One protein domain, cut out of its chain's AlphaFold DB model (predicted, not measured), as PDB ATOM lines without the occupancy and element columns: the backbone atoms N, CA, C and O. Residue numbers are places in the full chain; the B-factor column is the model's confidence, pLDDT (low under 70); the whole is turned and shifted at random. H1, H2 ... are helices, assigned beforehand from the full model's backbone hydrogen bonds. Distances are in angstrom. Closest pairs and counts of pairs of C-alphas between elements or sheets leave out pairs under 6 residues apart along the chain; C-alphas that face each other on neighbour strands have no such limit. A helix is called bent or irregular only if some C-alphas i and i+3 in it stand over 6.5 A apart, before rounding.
ATOM      1  N   PHE A   2     187.586  80.380 139.922       90.06
ATOM      2  CA  PHE A   2     186.495  79.894 140.790       90.06
ATOM      3  C   PHE A   2     185.175  80.669 140.632       90.06
ATOM      4  O   PHE A   2     184.128  80.065 140.441       90.06
ATOM      5  N   SER A   3     185.234  82.005 140.583       88.94
ATOM      6  CA  SER A   3     184.044  82.831 140.325       88.94
ATOM      7  C   SER A   3     183.356  82.515 138.992       88.94
ATOM      8  O   SER A   3     182.135  82.575 138.929       88.94
ATOM      9  N   TRP A   4     184.109  82.198 137.933       91.88
ATOM     10  CA  TRP A   4     183.522  81.803 136.648       91.88
ATOM     11  C   TRP A   4     182.925  80.395 136.724       91.88
ATOM     12  O   TRP A   4     181.859  80.165 136.179       91.88
ATOM     13  N   VAL A   5     183.558  79.468 137.450       92.44
ATOM     14  CA  VAL A   5     183.011  78.114 137.642       92.44
ATOM     15  C   VAL A   5     181.653  78.155 138.356       92.44
ATOM     16  O   VAL A   5     180.765  77.394 137.990       92.44
ATOM     17  N   ILE A   6     181.480  79.041 139.345       93.81
ATOM     18  CA  ILE A   6     180.216  79.167 140.091       93.81
ATOM     19  C   ILE A   6     179.164  79.936 139.291       93.81
ATOM     20  O   ILE A   6     178.028  79.488 139.177       93.81
ATOM     21  N   ASN A   7     179.527  81.109 138.771       92.12
ATOM     22  CA  ASN A   7     178.545  82.062 138.252       92.12
ATOM     23  C   ASN A   7     178.434  82.047 136.722       92.12
ATOM     24  O   ASN A   7     177.510  82.635 136.164       92.12
ATOM     25  N   GLY A   8     179.386  81.424 136.028       90.44
ATOM     26  CA  GLY A   8     179.579  81.611 134.595       90.44
ATOM     27  C   GLY A   8     179.848  83.073 134.234       90.44
ATOM     28  O   GLY A   8     180.190  83.907 135.078       90.44
ATOM     29  N   TRP A   9     179.676  83.382 132.952       92.94
ATOM     30  CA  TRP A   9     179.613  84.748 132.441       92.94
ATOM     31  C   TRP A   9     178.322  84.920 131.649       92.94
ATOM     32  O   TRP A   9     178.136  84.257 130.626       92.94
ATOM     33  N   SER A  10     177.437  85.801 132.120       88.38
ATOM     34  CA  SER A  10     176.239  86.222 131.386       88.38
ATOM     35  C   SER A  10     176.645  87.008 130.138       88.38
ATOM     36  O   SER A  10     176.314  86.628 129.013       88.38
ATOM     37  N   GLU A  11     177.485  88.022 130.329       90.62
ATOM     38  CA  GLU A  11     178.150  88.777 129.272       90.62
ATOM     39  C   GLU A  11     179.626  88.402 129.192       90.62
ATOM     40  O   GLU A  11     180.292  88.216 130.211       90.62
ATOM     41  N   LEU A  12     180.145  88.286 127.970       92.50
ATOM     42  CA  LEU A  12     181.566  88.039 127.768       92.50
ATOM     43  C   LEU A  12     182.348  89.321 128.116       92.50
ATOM     44  O   LEU A  12     182.034  90.375 127.554       92.50
ATOM     45  N   PRO A  13     183.372  89.262 128.990       93.62
ATOM     46  CA  PRO A  13     184.249  90.402 129.236       93.62
ATOM     47  C   PRO A  13     184.834  90.941 127.926       93.62
ATOM     48  O   PRO A  13     185.237  90.157 127.069       93.62
ATOM     49  N   ARG A  14     184.901  92.267 127.765       91.69
ATOM     50  CA  ARG A  14     185.394  92.890 126.518       91.69
ATOM     51  C   ARG A  14     186.845  92.535 126.200       91.69
ATOM     52  O   ARG A  14     187.204  92.431 125.036       91.69
ATOM     53  N   GLU A  15     187.648  92.326 127.235       93.31
ATOM     54  CA  GLU A  15     189.044  91.919 127.138       93.31
ATOM     55  C   GLU A  15     189.277  90.660 127.970       93.31
ATOM     56  O   GLU A  15     188.525  90.362 128.904       93.31
ATOM     57  N   ILE A  16     190.337  89.923 127.636       94.81
ATOM     58  CA  ILE A  16     190.762  88.744 128.387       94.81
ATOM     59  C   ILE A  16     191.202  89.197 129.789       94.81
ATOM     60  O   ILE A  16     192.219  89.879 129.907       94.81
ATOM     61  N   PRO A  17     190.503  88.801 130.872       90.88
ATOM     62  CA  PRO A  17     190.764  89.382 132.193       90.88
ATOM     63  C   PRO A  17     192.134  89.020 132.784       90.88
ATOM     64  O   PRO A  17     192.630  89.703 133.673       90.88
ATOM     65  N   SER A  18     192.715  87.893 132.362       93.12
ATOM     66  CA  SER A  18     194.061  87.439 132.745       93.12
ATOM     67  C   SER A  18     194.504  86.280 131.851       93.12
ATOM     68  O   SER A  18     193.659  85.579 131.291       93.12
ATOM     69  N   GLU A  19     195.810  86.004 131.793       91.19
ATOM     70  CA  GLU A  19     196.364  84.856 131.057       91.19
ATOM     71  C   GLU A  19     195.739  83.521 131.501       91.19
ATOM     72  O   GLU A  19     195.333  82.708 130.672       91.19
ATOM     73  N   ALA A  20     195.541  83.329 132.810       89.94
ATOM     74  CA  ALA A  20     194.922  82.124 133.369       89.94
ATOM     75  C   ALA A  20     193.449  81.926 132.952       89.94
ATOM     76  O   ALA A  20     192.915  80.822 133.067       89.94
ATOM     77  N   LEU A  21     192.777  82.986 132.495       94.12
ATOM     78  CA  LEU A  21     191.399  82.948 132.002       94.12
ATOM     79  C   LEU A  21     191.310  83.039 130.476       94.12
ATOM     80  O   LEU A  21     190.201  82.993 129.951       94.12
ATOM     81  N   ALA A  22     192.432  83.123 129.759       95.12
ATOM     82  CA  ALA A  22     192.437  83.278 128.307       95.12
ATOM     83  C   ALA A  22     191.704  82.128 127.600       95.12
ATOM     84  O   ALA A  22     190.832  82.369 126.770       95.12
ATOM     85  N   GLN A  23     191.985  80.878 127.976       94.88
ATOM     86  CA  GLN A  23     191.332  79.712 127.368       94.88
ATOM     87  C   GLN A  23     189.827  79.659 127.686       94.88
ATOM     88  O   GLN A  23     189.017  79.337 126.819       94.88
ATOM     89  N   VAL A  24     189.443  80.034 128.912       95.44
ATOM     90  CA  VAL A  24     188.034  80.153 129.328       95.44
ATOM     91  C   VAL A  24     187.319  81.228 128.512       95.44
ATOM     92  O   VAL A  24     186.194  81.019 128.062       95.44
ATOM     93  N   TRP A  25     187.986  82.356 128.283       97.12
ATOM     94  CA  TRP A  25     187.459  83.447 127.479       97.12
ATOM     95  C   TRP A  25     187.229  83.039 126.034       97.12
ATOM     96  O   TRP A  25     186.125  83.230 125.534       97.12
ATOM     97  N   TRP A  26     188.197  82.377 125.400       97.38
ATOM     98  CA  TRP A  26     188.029  81.872 124.038       97.38
ATOM     99  C   TRP A  26     186.932  80.811 123.920       97.38
ATOM    100  O   TRP A  26     186.201  80.795 122.933       97.38
ATOM    101  N   TYR A  27     186.762  79.962 124.935       96.25
ATOM    102  CA  TYR A  27     185.654  79.007 124.987       96.25
ATOM    103  C   TYR A  27     184.286  79.709 125.091       96.25
ATOM    104  O   TYR A  27     183.369  79.409 124.326       96.25
ATOM    105  N   GLU A  28     184.142  80.679 126.000       96.25
ATOM    106  CA  GLU A  28     182.909  81.466 126.149       96.25
ATOM    107  C   GLU A  28     182.621  82.361 124.937       96.25
ATOM    108  O   GLU A  28     181.455  82.605 124.605       96.25
ATOM    109  N   TRP A  29     183.664  82.825 124.254       97.19
ATOM    110  CA  TRP A  29     183.555  83.548 122.997       97.19
ATOM    111  C   TRP A  29     183.069  82.639 121.870       97.19
ATOM    112  O   TRP A  29     182.134  83.007 121.160       97.19
ATOM    113  N   LEU A  30     183.617  81.425 121.747       97.38
ATOM    114  CA  LEU A  30     183.204  80.463 120.725       97.38
ATOM    115  C   LEU A  30     181.739  80.045 120.896       97.38
ATOM    116  O   LEU A  30     181.008  79.982 119.914       97.38
ATOM    117  N   LYS A  31     181.272  79.859 122.140       95.75
ATOM    118  CA  LYS A  31     179.846  79.616 122.443       95.75
ATOM    119  C   LYS A  31     178.911  80.677 121.857       95.75
ATOM    120  O   LYS A  31     177.763  80.372 121.549       95.75
ATOM    121  N   ARG A  32     179.381  81.922 121.755       95.62
ATOM    122  CA  ARG A  32     178.626  83.066 121.222       95.62
ATOM    123  C   ARG A  32     178.868  83.283 119.726       95.62
ATOM    124  O   ARG A  32     178.041  83.907 119.075       95.62
ATOM    125  N   ASN A  33     179.962  82.745 119.186       96.00
ATOM    126  CA  ASN A  33     180.386  82.889 117.793       96.00
ATOM    127  C   ASN A  33     180.694  81.512 117.172       96.00
ATOM    128  O   ASN A  33     181.835  81.256 116.783       96.00
ATOM    129  N   PRO A  34     179.704  80.605 117.064       95.31
ATOM    130  CA  PRO A  34     179.942  79.200 116.719       95.31
ATOM    131  C   PRO A  34     180.566  78.992 115.330       95.31
ATOM    132  O   PRO A  34     181.199  77.971 115.090       95.31
ATOM    133  N   GLU A  35     180.430  79.951 114.413       96.31
ATOM    134  CA  GLU A  35     181.040  79.891 113.077       96.31
ATOM    135  C   GLU A  35     182.551  80.199 113.082       96.31
ATOM    136  O   GLU A  35     183.239  79.893 112.113       96.31
ATOM    137  N   GLN A  36     183.093  80.772 114.163       96.31
ATOM    138  CA  GLN A  36     184.482  81.249 114.232       96.31
ATOM    139  C   GLN A  36     185.416  80.271 114.973       96.31
ATOM    140  O   GLN A  36     186.357  80.661 115.668       96.31
ATOM    141  N   SER A  37     185.182  78.966 114.804       96.25
ATOM    142  CA  SER A  37     185.951  77.902 115.466       96.25
ATOM    143  C   SER A  37     187.450  77.965 115.192       96.25
ATOM    144  O   SER A  37     188.240  77.689 116.091       96.25
ATOM    145  N   HIS A  38     187.864  78.313 113.970       96.31
ATOM    146  CA  HIS A  38     189.286  78.323 113.603       96.31
ATOM    147  C   HIS A  38     190.071  79.326 114.439       96.31
ATOM    148  O   HIS A  38     191.129  78.993 114.971       96.31
ATOM    149  N   GLU A  39     189.521  80.530 114.588       96.38
ATOM    150  CA  GLU A  39     190.128  81.599 115.368       96.38
ATOM    151  C   GLU A  39     190.205  81.215 116.845       96.38
ATOM    152  O   GLU A  39     191.283  81.266 117.440       96.38
ATOM    153  N   ALA A  40     189.095  80.730 117.406       96.06
ATOM    154  CA  ALA A  40     189.047  80.315 118.800       96.06
ATOM    155  C   ALA A  40     190.030  79.177 119.110       96.06
ATOM    156  O   ALA A  40     190.708  79.208 120.136       96.06
ATOM    157  N   ILE A  41     190.144  78.180 118.226       96.19
ATOM    158  CA  ILE A  41     191.083  77.065 118.400       96.19
ATOM    159  C   ILE A  41     192.527  77.566 118.327       96.19
ATOM    160  O   ILE A  41     193.325  77.235 119.204       96.19
ATOM    161  N   ALA A  42     192.862  78.370 117.316       94.88
ATOM    162  CA  ALA A  42     194.227  78.834 117.096       94.88
ATOM    163  C   ALA A  42     194.701  79.797 118.198       94.88
ATOM    164  O   ALA A  42     195.777  79.601 118.765       94.88
ATOM    165  N   GLN A  43     193.895  80.809 118.530       94.44
ATOM    166  CA  GLN A  43     194.266  81.832 119.511       94.44
ATOM    167  C   GLN A  43     194.069  81.345 120.950       94.44
ATOM    168  O   GLN A  43     194.926  81.556 121.808       94.44
ATOM    169  N   GLY A  44     192.967  80.641 121.211       93.50
ATOM    170  CA  GLY A  44     192.627  80.136 122.538       93.50
ATOM    171  C   GLY A  44     193.291  78.821 122.915       93.50
ATOM    172  O   GLY A  44     193.175  78.403 124.067       93.50
ATOM    173  N   ARG A  45     193.973  78.153 121.973       93.06
ATOM    174  CA  ARG A  45     194.515  76.794 122.148       93.06
ATOM    175  C   ARG A  45     193.450  75.835 122.692       93.06
ATOM    176  O   ARG A  45     193.712  75.057 123.612       93.06
ATOM    177  N   LEU A  46     192.219  75.950 122.187       94.81
ATOM    178  CA  LEU A  46     191.100  75.125 122.640       94.81
ATOM    179  C   LEU A  46     191.328  73.665 122.248       94.81
ATOM    180  O   LEU A  46     191.814  73.371 121.156       94.81
ATOM    181  N   THR A  47     190.962  72.738 123.133       92.75
ATOM    182  CA  THR A  47     190.990  71.307 122.814       92.75
ATOM    183  C   THR A  47     189.727  70.889 122.067       92.75
ATOM    184  O   THR A  47     188.733  71.618 122.017       92.75
ATOM    185  N   HIS A  48     189.739  69.672 121.520       90.06
ATOM    186  CA  HIS A  48     188.563  69.085 120.883       90.06
ATOM    187  C   HIS A  48     187.350  69.074 121.827       90.06
ATOM    188  O   HIS A  48     186.258  69.455 121.422       90.06
ATOM    189  N   GLU A  49     187.542  68.682 123.090       90.06
ATOM    190  CA  GLU A  49     186.478  68.627 124.098       90.06
ATOM    191  C   GLU A  49     185.864  70.002 124.404       90.06
ATOM    192  O   GLU A  49     184.705  70.071 124.803       90.06
ATOM    193  N   MET A  50     186.619  71.084 124.197       93.94
ATOM    194  CA  MET A  50     186.146  72.457 124.378       93.94
ATOM    195  C   MET A  50     185.441  72.985 123.129       93.94
ATOM    196  O   MET A  50     184.374  73.574 123.239       93.94
ATOM    197  N   ALA A  51     186.035  72.798 121.947       94.56
ATOM    198  CA  ALA A  51     185.543  73.406 120.715       94.56
ATOM    199  C   ALA A  51     184.370  72.636 120.093       94.56
ATOM    200  O   ALA A  51     183.395  73.248 119.664       94.56
ATOM    201  N   ALA A  52     184.426  71.302 120.069       91.62
ATOM    202  CA  ALA A  52     183.464  70.490 119.326       91.62
ATOM    203  C   ALA A  52     181.999  70.584 119.794       91.62
ATOM    204  O   ALA A  52     181.120  70.500 118.938       91.62
ATOM    205  N   PRO A  53     181.690  70.754 121.097       93.19
ATOM    206  CA  PRO A  53     180.300  70.866 121.542       93.19
ATOM    207  C   PRO A  53     179.628  72.204 121.208       93.19
ATOM    208  O   PRO A  53     178.404  72.282 121.252       93.19
ATOM    209  N   VAL A  54     180.406  73.260 120.942       95.06
ATOM    210  CA  VAL A  54     179.900  74.646 120.886       95.06
ATOM    211  C   VAL A  54     180.226  75.370 119.582       95.06
ATOM    212  O   VAL A  54     179.545  76.328 119.241       95.06
ATOM    213  N   GLY A  55     181.253  74.926 118.859       94.06
ATOM    214  CA  GLY A  55     181.676  75.491 117.585       94.06
ATOM    215  C   GLY A  55     181.345  74.584 116.405       94.06
ATOM    216  O   GLY A  55     181.180  73.369 116.529       94.06
ATOM    217  N   LYS A  56     181.299  75.178 115.217       93.25
ATOM    218  CA  LYS A  56     181.204  74.458 113.950       93.25
ATOM    219  C   LYS A  56     182.519  73.749 113.650       93.25
ATOM    220  O   LYS A  56     183.571  74.380 113.570       93.25
ATOM    221  N   MET A  57     182.451  72.435 113.467       93.12
ATOM    222  CA  MET A  57     183.625  71.579 113.307       93.12
ATOM    223  C   MET A  57     183.781  71.091 111.868       93.12
ATOM    224  O   MET A  57     183.318  70.006 111.518       93.12
ATOM    225  N   ASP A  58     184.462  71.879 111.041       93.06
ATOM    226  CA  ASP A  58     184.861  71.489 109.688       93.06
ATOM    227  C   ASP A  58     186.280  70.879 109.648       93.06
ATOM    228  O   ASP A  58     186.974  70.767 110.664       93.06
ATOM    229  N   ARG A  59     186.732  70.465 108.458       94.00
ATOM    230  CA  ARG A  59     188.056  69.846 108.271       94.00
ATOM    231  C   ARG A  59     189.202  70.742 108.755       94.00
ATOM    232  O   ARG A  59     190.162  70.232 109.326       94.00
ATOM    233  N   GLN A  60     189.108  72.052 108.543       94.88
ATOM    234  CA  GLN A  60     190.152  72.999 108.935       94.88
ATOM    235  C   GLN A  60     190.212  73.173 110.459       94.88
ATOM    236  O   GLN A  60     191.304  73.166 111.024       94.88
ATOM    237  N   ALA A  61     189.066  73.218 111.144       95.00
ATOM    238  CA  ALA A  61     189.009  73.203 112.604       95.00
ATOM    239  C   ALA A  61     189.681  71.941 113.171       95.00
ATOM    240  O   ALA A  61     190.492  72.014 114.094       95.00
ATOM    241  N   TRP A  62     189.400  70.778 112.580       95.19
ATOM    242  CA  TRP A  62     190.023  69.517 112.983       95.19
ATOM    243  C   TRP A  62     191.521  69.440 112.677       95.19
ATOM    244  O   TRP A  62     192.254  68.843 113.465       95.19
ATOM    245  N   GLN A  63     191.990  70.059 111.590       96.44
ATOM    246  CA  GLN A  63     193.421  70.196 111.308       96.44
ATOM    247  C   GLN A  63     194.120  71.002 112.411       96.44
ATOM    248  O   GLN A  63     195.108  70.534 112.969       96.44
ATOM    249  N   LEU A  64     193.567  72.159 112.793       96.00
ATOM    250  CA  LEU A  64     194.130  72.993 113.861       96.00
ATOM    251  C   LEU A  64     194.185  72.245 115.202       96.00
ATOM    252  O   LEU A  64     195.192  72.293 115.909       96.00
ATOM    253  N   LEU A  65     193.127  71.498 115.536       95.38
ATOM    254  CA  LEU A  65     193.118  70.644 116.727       95.38
ATOM    255  C   LEU A  65     194.188  69.549 116.658       95.38
ATOM    256  O   LEU A  65     194.842  69.266 117.661       95.38
ATOM    257  N   PHE A  66     194.363  68.920 115.494       96.44
ATOM    258  CA  PHE A  66     195.346  67.860 115.269       96.44
ATOM    259  C   PHE A  66     196.792  68.347 115.459       96.44
ATOM    260  O   PHE A  66     197.605  67.652 116.086       96.44
ATOM    261  N   ASP A  67     197.106  69.560 115.006       94.25
ATOM    262  CA  ASP A  67     198.447  70.148 115.093       94.25
ATOM    263  C   ASP A  67     198.931  70.297 116.548       94.25
ATOM    264  O   ASP A  67     200.108  70.081 116.838       94.25
ATOM    265  N   GLY A  68     198.014  70.566 117.484       90.69
ATOM    266  CA  GLY A  68     198.290  70.659 118.925       90.69
ATOM    267  C   GLY A  68     197.936  69.411 119.746       90.69
ATOM    268  O   GLY A  68     198.150  69.398 120.958       90.69
ATOM    269  N   MET A  69     197.383  68.363 119.124       93.44
ATOM    270  CA  MET A  69     196.757  67.249 119.843       93.44
ATOM    271  C   MET A  69     197.759  66.428 120.685       93.44
ATOM    272  O   MET A  69     198.726  65.894 120.134       93.44
TER     273      MET A  69
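AT A GLANCE: This is residues 2 to 69 of the 334 residues of a protein of Symploca sp. SIO1B1 (UniProt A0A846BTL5). Three helices, H2, H3 and H5, stand side by side in a loose row with H3 in the middle, and the short H4 sits over one side of this row. H1 lies away from the other helices at the H2 end of the length, and H5 makes the other end. The printed part has 68 residues with five named helices, H1 to H5 in chain order, and no named strand; the class is all helix. The whole is compact, with a radius of gyration of the C-alphas of 11.8 A, but elongated in outline, spanning 34 by 20 by 19 A.

IN THESE COORDINATES: H1, residues 2 to 7, begins at C-alpha 2 (186.495, 79.894, 140.790) and is 8.6 A long. H2, residues 19 to 32, is the longest at 20.4 A; it is irregular, with C-alphas 20 and 23 lying 7.4 A apart. H3 is residues 37 to 44, 10.0 A, and H4 residues 48 to 51, 5.3 A. H5, residues 59 to 68, is 14.8 A long and ends at C-alpha 68 (198.290, 70.659, 118.925).

HOW THE PARTS SIT: H3 is the hub, touching three helices. H2 and H3 form a helical hairpin at a shallow tilt of 12 degrees, opposite ways, closest at the C-alphas of Gln 23 and Gly 44, 5.0 A. H3 touches H5 at a shallow tilt of 20 degrees, the same way, closest at the C-alphas of His 38 and Ala 61, 5.2 A. H4 only just touches H3, with 3 pairs of C-alphas within 8 A, the closest being Ser 37 and Ala 51 at 6.9 A. H4 only just touches H2 too, also with 3 pairs and with residues 27 to 30 of H2 alone; the C-alphas of Tyr 27 and Met 50 are closest, 6.6 A. H4 and H5 are close but not clearly touching. H1 is apart from H2, H3, H4 and H5, and H2 from H5. Every O i to N i+4 pair is within hydrogen-bond range in H1 and H3, against 7 of 10 in H2 and 5 of 6 in H5; H4 is too short for such a pair.

THE WHOLE: The C-alphas of Ser 3 and Arg 59, the two farthest apart, are 34.8 A apart. The link from H1 to H2, 11 residues, is long. The printed part has no cut, its mean pLDDT is 93.9, and no printed residue is under 70.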